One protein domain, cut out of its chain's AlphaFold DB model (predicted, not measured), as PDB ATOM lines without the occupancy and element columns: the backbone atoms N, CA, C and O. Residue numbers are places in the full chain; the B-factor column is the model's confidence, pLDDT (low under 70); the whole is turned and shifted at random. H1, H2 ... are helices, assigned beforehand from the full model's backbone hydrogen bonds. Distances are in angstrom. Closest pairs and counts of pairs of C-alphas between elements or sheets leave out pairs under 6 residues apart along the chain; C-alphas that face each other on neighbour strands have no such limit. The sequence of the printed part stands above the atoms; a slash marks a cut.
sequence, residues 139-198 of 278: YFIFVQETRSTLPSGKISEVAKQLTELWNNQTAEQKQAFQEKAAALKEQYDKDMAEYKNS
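Overview. This is residues 139 to 198 of the 278 residues of the protein "Hypothetical protein" of Alexandrium catenella (UniProt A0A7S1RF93). One long straight helix, H3, meets the shorter H2 near their ends in a V, with a tight link at the corner, and the small helix H1 bridges the V, packing on H2 and on residues 177 to 181 of H3. Beyond that, residues 182 to 198 stick out as a free arm that makes much of the length. The printed part has 60 residues, with three named helices in the order H1, H2, H3 and no named strand; its class is all helix. It is loose, with a radius of gyration of the C-alphas of 15.0 A, and flat, spanning 42 by 27 by 15 A.

Along the chain. Find C-alpha 171 at (11.659, 32.313, -15.449); from there H3, residues 171 to 197, runs 38.2 A to C-alpha 197 at (-16.688, 14.726, -34.073). Look before it for H2, residues 155 to 168, 19.9 A long. H1, residues 139 to 147, begins at C-alpha 139 at (7.600, 31.189, -27.737) and is 11.7 A long.

Arrangement. Look first at residues 177 to 181 of H3, the part with which it touches H1; the closest C-alphas are those of Ile 141 and Phe 177, 7.1 A apart. H1 and H3 run opposite ways at a steep tilt of 69 degrees, only just short of about perpendicular. H1 also touches H2, where the C-alphas of Val 143 and Leu 162 come closest, at 6.6 A; they run opposite ways at a steep tilt of 64 degrees. H2 and H3 are close but not clearly touching, their closest C-alphas, those of Trp 166 and Lys 174, being 8.0 A apart; they run opposite ways at a steep tilt of 62 degrees. In H1, H2 and H3 every O i to N i+4 pair is within hydrogen-bond range.

Size, cuts and confidence. The C-alphas of Asn 168 and Ser 198 are the two farthest apart, at 43.4 A. The printed part has no cut; the link from H1 to H2 is short and that from H2 to H3 tight. The mean pLDDT of the printed part is 82.2; look at residues 151 to 153 for the values under 70.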
ATOM      1  N   TYR A 139       6.674  30.409 -26.920       82.00
ATOM      2  CA  TYR A 139       7.600  31.189 -27.737       82.00
ATOM      3  C   TYR A 139       6.905  31.939 -28.884       82.00
ATOM      4  O   TYR A 139       7.223  33.088 -29.150       82.00
ATOM      5  N   PHE A 140       5.928  31.331 -29.564       82.88
ATOM      6  CA  PHE A 140       5.191  31.994 -30.646       82.88
ATOM      7  C   PHE A 140       4.269  33.109 -30.146       82.88
ATOM      8  O   PHE A 140       4.086  34.085 -30.868       82.88
ATOM      9  N   ILE A 141       3.706  32.972 -28.944       85.81
ATOM     10  CA  ILE A 141       2.936  34.041 -28.290       85.81
ATOM     11  C   ILE A 141       3.864  35.232 -28.034       85.81
ATOM     12  O   ILE A 141       3.580  36.344 -28.472       85.81
ATOM     13  N   PHE A 142       5.038  34.966 -27.460       83.75
ATOM     14  CA  PHE A 142       6.076  35.972 -27.266       83.75
ATOM     15  C   PHE A 142       6.539  36.615 -28.585       83.75
ATOM     16  O   PHE A 142       6.641  37.834 -28.677       83.75
ATOM     17  N   VAL A 143       6.765  35.822 -29.639       83.19
ATOM     18  CA  VAL A 143       7.117  36.314 -30.984       83.19
ATOM     19  C   VAL A 143       6.025  37.215 -31.559       83.19
ATOM     20  O   VAL A 143       6.348  38.177 -32.243       83.19
ATOM     21  N   GLN A 144       4.744  36.923 -31.333       83.06
ATOM     22  CA  GLN A 144       3.652  37.767 -31.829       83.06
ATOM     23  C   GLN A 144       3.645  39.138 -31.148       83.06
ATOM     24  O   GLN A 144       3.530  40.142 -31.844       83.06
ATOM     25  N   GLU A 145       3.832  39.173 -29.828       82.50
ATOM     26  CA  GLU A 145       3.864  40.410 -29.037       82.50
ATOM     27  C   GLU A 145       5.126  41.241 -29.322       82.50
ATOM     28  O   GLU A 145       5.061  42.460 -29.489       82.50
ATOM     29  N   THR A 146       6.281  40.588 -29.464       78.81
ATOM     30  CA  THR A 146       7.562  41.266 -29.721       78.81
ATOM     31  C   THR A 146       7.774  41.631 -31.187       78.81
ATOM     32  O   THR A 146       8.424  42.626 -31.496       78.81
ATOM     33  N   ARG A 147       7.174  40.901 -32.133       73.50
ATOM     34  CA  ARG A 147       7.203  41.292 -33.551       73.50
ATOM     35  C   ARG A 147       6.442  42.591 -33.807       73.50
ATOM     36  O   ARG A 147       6.801  43.297 -34.741       73.50
ATOM     37  N   SER A 148       5.411  42.906 -33.022       73.56
ATOM     38  CA  SER A 148       4.726  44.204 -33.114       73.56
ATOM     39  C   SER A 148       5.561  45.371 -32.592       73.56
ATOM     40  O   SER A 148       5.324  46.501 -33.011       73.56
ATOM     41  N   THR A 149       6.520  45.119 -31.699       74.56
ATOM     42  CA  THR A 149       7.354  46.163 -31.090       74.56
ATOM     43  C   THR A 149       8.690  46.358 -31.804       74.56
ATOM     44  O   THR A 149       9.276  47.434 -31.704       74.56
ATOM     45  N   LEU A 150       9.167  45.360 -32.556       70.75
ATOM     46  CA  LEU A 150      10.387  45.475 -33.354       70.75
ATOM     47  C   LEU A 150      10.123  46.019 -34.769       70.75
ATOM     48  O   LEU A 150       9.136  45.650 -35.410       70.75
ATOM     49  N   PRO A 151      11.030  46.855 -35.311       65.81
ATOM     50  CA  PRO A 151      10.915  47.353 -36.674       65.81
ATOM     51  C   PRO A 151      11.003  46.210 -37.696       65.81
ATOM     52  O   PRO A 151      11.750  45.243 -37.535       65.81
ATOM     53  N   SER A 152      10.238  46.336 -38.783       62.03
ATOM     54  CA  SER A 152      10.187  45.376 -39.893       62.03
ATOM     55  C   SER A 152      11.524  45.306 -40.654       62.03
ATOM     56  O   SER A 152      11.684  45.936 -41.698       62.03
ATOM     57  N   GLY A 153      12.477  44.524 -40.145       68.94
ATOM     58  CA  GLY A 153      13.743  44.191 -40.805       68.94
ATOM     59  C   GLY A 153      13.708  42.864 -41.571       68.94
ATOM     60  O   GLY A 153      12.647  42.270 -41.801       68.94
ATOM     61  N   LYS A 154      14.885  42.347 -41.952       76.19
ATOM     62  CA  LYS A 154      14.979  40.991 -42.513       76.19
ATOM     63  C   LYS A 154      14.477  39.995 -41.466       76.19
ATOM     64  O   LYS A 154      14.949  39.987 -40.333       76.19
ATOM     65  N   ILE A 155      13.556  39.115 -41.858       78.50
ATOM     66  CA  ILE A 155      12.915  38.133 -40.960       78.50
ATOM     67  C   ILE A 155      13.958  37.288 -40.208       78.50
ATOM     68  O   ILE A 155      13.746  36.924 -39.057       78.50
ATOM     69  N   SER A 156      15.101  37.013 -40.843       82.50
ATOM     70  CA  SER A 156      16.225  36.288 -40.250       82.50
ATOM     71  C   SER A 156      16.911  37.027 -39.098       82.50
ATOM     72  O   SER A 156      17.369  36.381 -38.164       82.50
ATOM     73  N   GLU A 157      17.016  38.354 -39.167       83.44
ATOM     74  CA  GLU A 157      17.661  39.179 -38.134       83.44
ATOM     75  C   GLU A 157      16.709  39.359 -36.944       83.44
ATOM     76  O   GLU A 157      17.093  39.103 -35.805       83.44
ATOM     77  N   VAL A 158      15.429  39.636 -37.221       82.00
ATOM     78  CA  VAL A 158      14.368  39.718 -36.202       82.00
ATOM     79  C   VAL A 158      14.214  38.391 -35.449       82.00
ATOM     80  O   VAL A 158      14.089  38.384 -34.230       82.00
ATOM     81  N   ALA A 159      14.271  37.246 -36.139       83.62
ATOM     82  CA  ALA A 159      14.170  35.936 -35.489       83.62
ATOM     83  C   ALA A 159      15.332  35.648 -34.518       83.62
ATOM     84  O   ALA A 159      15.108  35.043 -33.468       83.62
ATOM     85  N   LYS A 160      16.556  36.090 -34.845       86.19
ATOM     86  CA  LYS A 160      17.721  35.954 -33.954       86.19
ATOM     87  C   LYS A 160      17.544  36.801 -32.695       86.19
ATOM     88  O   LYS A 160      17.619  36.260 -31.598       86.19
ATOM     89  N   GLN A 161      17.168  38.070 -32.862       84.56
ATOM     90  CA  GLN A 161      16.883  38.980 -31.748       84.56
ATOM     91  C   GLN A 161      15.758  38.457 -30.846       84.56
ATOM     92  O   GLN A 161      15.868  38.504 -29.627       84.56
ATOM     93  N   LEU A 162      14.693  37.891 -31.421       85.31
ATOM     94  CA  LEU A 162      13.604  37.269 -30.659       85.31
ATOM     95  C   LEU A 162      14.061  36.063 -29.836       85.31
ATOM     96  O   LEU A 162      13.600  35.878 -28.713       85.31
ATOM     97  N   THR A 163      14.962  35.249 -30.383       86.44
ATOM     98  CA  THR A 163      15.489  34.078 -29.671       86.44
ATOM     99  C   THR A 163      16.390  34.514 -28.514       86.44
ATOM    100  O   THR A 163      16.292  33.968 -27.418       86.44
ATOM    101  N   GLU A 164      17.220  35.539 -28.722       87.06
ATOM    102  CA  GLU A 164      18.058  36.143 -27.678       87.06
ATOM    103  C   GLU A 164      17.212  36.788 -26.573       87.06
ATOM    104  O   GLU A 164      17.429  36.515 -25.392       87.06
ATOM    105  N   LEU A 165      16.190  37.569 -26.938       85.75
ATOM    106  CA  LEU A 165      15.249  38.162 -25.987       85.75
ATOM    107  C   LEU A 165      14.492  37.089 -25.200       85.75
ATOM    108  O   LEU A 165      14.342  37.221 -23.991       85.75
ATOM    109  N   TRP A 166      14.063  36.006 -25.854       85.56
ATOM    110  CA  TRP A 166      13.439  34.879 -25.166       85.56
ATOM    111  C   TRP A 166      14.404  34.200 -24.195       85.56
ATOM    112  O   TRP A 166      14.016  33.882 -23.078       85.56
ATOM    113  N   ASN A 167      15.671  34.006 -24.557       86.38
ATOM    114  CA  ASN A 167      16.651  33.417 -23.644       86.38
ATOM    115  C   ASN A 167      16.906  34.317 -22.426       86.38
ATOM    116  O   ASN A 167      16.949  33.796 -21.312       86.38
ATOM    117  N   ASN A 168      16.938  35.636 -22.625       86.81
ATOM    118  CA  ASN A 168      17.129  36.639 -21.574       86.81
ATOM    119  C   ASN A 168      15.876  36.914 -20.717       86.81
ATOM    120  O   ASN A 168      15.980  37.575 -19.687       86.81
ATOM    121  N   GLN A 169      14.693  36.424 -21.106       83.94
ATOM    122  CA  GLN A 169      13.476  36.540 -20.292       83.94
ATOM    123  C   GLN A 169      13.599  35.763 -18.976       83.94
ATOM    124  O   GLN A 169      14.148  34.653 -18.935       83.94
ATOM    125  N   THR A 170      13.029  36.331 -17.910       86.19
ATOM    126  CA  THR A 170      13.008  35.718 -16.578       86.19
ATOM    127  C   THR A 170      12.146  34.454 -16.560       86.19
ATOM    128  O   THR A 170      11.257  34.264 -17.398       86.19
ATOM    129  N   ALA A 171      12.413  33.560 -15.602       84.31
ATOM    130  CA  ALA A 171      11.659  32.313 -15.449       84.31
ATOM    131  C   ALA A 171      10.155  32.568 -15.239       84.31
ATOM    132  O   ALA A 171       9.337  31.853 -15.810       84.31
ATOM    133  N   GLU A 172       9.803  33.631 -14.516       85.00
ATOM    134  CA  GLU A 172       8.420  34.038 -14.245       85.00
ATOM    135  C   GLU A 172       7.674  34.456 -15.518       85.00
ATOM    136  O   GLU A 172       6.557  34.008 -15.773       85.00
ATOM    137  N   GLN A 173       8.306  35.266 -16.376       83.44
ATOM    138  CA  GLN A 173       7.686  35.687 -17.631       83.44
ATOM    139  C   GLN A 173       7.537  34.498 -18.587       83.44
ATOM    140  O   GLN A 173       6.475  34.305 -19.182       83.44
ATOM    141  N   LYS A 174       8.554  33.627 -18.667       85.25
ATOM    142  CA  LYS A 174       8.476  32.367 -19.425       85.25
ATOM    143  C   LYS A 174       7.349  31.460 -18.928       85.25
ATOM    144  O   LYS A 174       6.640  30.901 -19.763       85.25
ATOM    145  N   GLN A 175       7.166  31.325 -17.615       87.56
ATOM    146  CA  GLN A 175       6.077  30.540 -17.024       87.56
ATOM    147  C   GLN A 175       4.706  31.127 -17.368       87.56
ATOM    148  O   GLN A 175       3.858  30.395 -17.873       87.56
ATOM    149  N   ALA A 176       4.516  32.444 -17.255       88.88
ATOM    150  CA  ALA A 176       3.266  33.091 -17.657       88.88
ATOM    151  C   ALA A 176       2.928  32.847 -19.146       88.88
ATOM    152  O   ALA A 176       1.770  32.624 -19.508       88.88
ATOM    153  N   PHE A 177       3.929  32.836 -20.036       86.12
ATOM    154  CA  PHE A 177       3.724  32.473 -21.446       86.12
ATOM    155  C   PHE A 177       3.443  30.978 -21.653       86.12
ATOM    156  O   PHE A 177       2.682  30.623 -22.556       86.12
ATOM    157  N   GLN A 178       4.032  30.099 -20.840       87.00
ATOM    158  CA  GLN A 178       3.748  28.661 -20.859       87.00
ATOM    159  C   GLN A 178       2.326  28.356 -20.393       87.00
ATOM    160  O   GLN A 178       1.645  27.580 -21.056       87.00
ATOM    161  N   GLU A 179       1.844  29.012 -19.339       88.81
ATOM    162  CA  GLU A 179       0.464  28.893 -18.860       88.81
ATOM    163  C   GLU A 179      -0.537  29.391 -19.907       88.81
ATOM    164  O   GLU A 179      -1.487  28.683 -20.244       88.81
ATOM    165  N   LYS A 180      -0.283  30.558 -20.520       86.94
ATOM    166  CA  LYS A 180      -1.089  31.057 -21.651       86.94
ATOM    167  C   LYS A 180      -1.116  30.059 -22.814       86.94
ATOM    168  O   LYS A 180      -2.171  29.818 -23.398       86.94
ATOM    169  N   ALA A 181       0.025  29.458 -23.154       87.62
ATOM    170  CA  ALA A 181       0.100  28.447 -24.206       87.62
ATOM    171  C   ALA A 181      -0.623  27.144 -23.828       87.62
ATOM    172  O   ALA A 181      -1.253  26.531 -24.691       87.62
ATOM    173  N   ALA A 182      -0.559  26.731 -22.560       87.50
ATOM    174  CA  ALA A 182      -1.266  25.564 -22.043       87.50
ATOM    175  C   ALA A 182      -2.786  25.770 -22.097       87.50
ATOM    176  O   ALA A 182      -3.485  24.935 -22.665       87.50
ATOM    177  N   ALA A 183      -3.286  26.926 -21.649       88.50
ATOM    178  CA  ALA A 183      -4.703  27.275 -21.736       88.50
ATOM    179  C   ALA A 183      -5.213  27.287 -23.191       88.50
ATOM    180  O   ALA A 183      -6.269  26.731 -23.497       88.50
ATOM    181  N   LEU A 184      -4.435  27.859 -24.121       85.81
ATOM    182  CA  LEU A 184      -4.764  27.838 -25.552       85.81
ATOM    183  C   LEU A 184      -4.717  26.425 -26.148       85.81
ATOM    184  O   LEU A 184      -5.489  26.115 -27.056       85.81
ATOM    185  N   LYS A 185      -3.830  25.557 -25.651       85.62
ATOM    186  CA  LYS A 185      -3.770  24.153 -26.062       85.62
ATOM    187  C   LYS A 185      -4.994  23.374 -25.590       85.62
ATOM    188  O   LYS A 185      -5.564  22.635 -26.382       85.62
ATOM    189  N   GLU A 186      -5.440  23.579 -24.358       86.62
ATOM    190  CA  GLU A 186      -6.647  22.928 -23.843       86.62
ATOM    191  C   GLU A 186      -7.910  23.357 -24.599       86.62
ATOM    192  O   GLU A 186      -8.752  22.518 -24.923       86.62
ATOM    193  N   GLN A 187      -8.038  24.648 -24.923       85.19
ATOM    194  CA  GLN A 187      -9.122  25.141 -25.783       85.19
ATOM    195  C   GLN A 187      -9.047  24.514 -27.178       85.19
ATOM    196  O   GLN A 187     -10.044  24.006 -27.685       85.19
ATOM    197  N   TYR A 188      -7.849  24.457 -27.762       85.25
ATOM    198  CA  TYR A 188      -7.630  23.802 -29.046       85.25
ATOM    199  C   TYR A 188      -8.004  22.320 -29.032       85.25
ATOM    200  O   TYR A 188      -8.589  21.838 -29.995       85.25
ATOM    201  N   ASP A 189      -7.668  21.587 -27.972       83.88
ATOM    202  CA  ASP A 189      -7.962  20.160 -27.869       83.88
ATOM    203  C   ASP A 189      -9.477  19.909 -27.772       83.88
ATOM    204  O   ASP A 189      -9.980  18.980 -28.414       83.88
ATOM    205  N   LYS A 190     -10.219  20.781 -27.072       84.25
ATOM    206  CA  LYS A 190     -11.694  20.782 -27.040       84.25
ATOM    207  C   LYS A 190     -12.282  21.085 -28.422       84.25
ATOM    208  O   LYS A 190     -13.018  20.259 -28.965       84.25
ATOM    209  N   ASP A 191     -11.860  22.182 -29.048       81.81
ATOM    210  CA  ASP A 191     -12.302  22.573 -30.392       81.81
ATOM    211  C   ASP A 191     -11.953  21.500 -31.438       81.81
ATOM    212  O   ASP A 191     -12.715  21.225 -32.366       81.81
ATOM    213  N   MET A 192     -10.799  20.842 -31.296       80.56
ATOM    214  CA  MET A 192     -10.370  19.736 -32.152       80.56
ATOM    215  C   MET A 192     -11.198  18.483 -31.939       80.56
ATOM    216  O   MET A 192     -11.444  17.762 -32.909       80.56
ATOM    217  N   ALA A 193     -11.600  18.182 -30.707       79.75
ATOM    218  CA  ALA A 193     -12.495  17.068 -30.429       79.75
ATOM    219  C   ALA A 193     -13.860  17.307 -31.090       79.75
ATOM    220  O   ALA A 193     -14.361  16.428 -31.794       79.75
ATOM    221  N   GLU A 194     -14.413  18.513 -30.972       78.94
ATOM    222  CA  GLU A 194     -15.658  18.914 -31.638       78.94
ATOM    223  C   GLU A 194     -15.529  18.886 -33.168       78.94
ATOM    224  O   GLU A 194     -16.360  18.301 -33.874       78.94
ATOM    225  N   TYR A 195     -14.424  19.417 -33.690       77.12
ATOM    226  CA  TYR A 195     -14.093  19.394 -35.110       77.12
ATOM    227  C   TYR A 195     -13.992  17.963 -35.653       77.12
ATOM    228  O   TYR A 195     -14.593  17.647 -36.683       77.12
ATOM    229  N   LYS A 196     -13.291  17.069 -34.939       75.44
ATOM    230  CA  LYS A 196     -13.178  15.643 -35.288       75.44
ATOM    231  C   LYS A 196     -14.525  14.927 -35.219       75.44
ATOM    232  O   LYS A 196     -14.798  14.032 -36.026       75.44
ATOM    233  N   ASN A 197     -15.371  15.315 -34.268       76.06
ATOM    234  CA  ASN A 197     -16.688  14.726 -34.073       76.06
ATOM    235  C   ASN A 197     -17.720  15.190 -35.101       76.06
ATOM    236  O   ASN A 197     -18.670  14.441 -35.367       76.06
ATOM    237  N   SER A 198     -17.505  16.343 -35.738       78.75
ATOM    238  CA  SER A 198     -18.382  16.855 -36.785       78.75
ATOM    239  C   SER A 198     -18.516  15.900 -37.979       78.75
ATOM    240  O   SER A 198     -17.560  15.274 -38.457       78.75
TER     241      SER A 198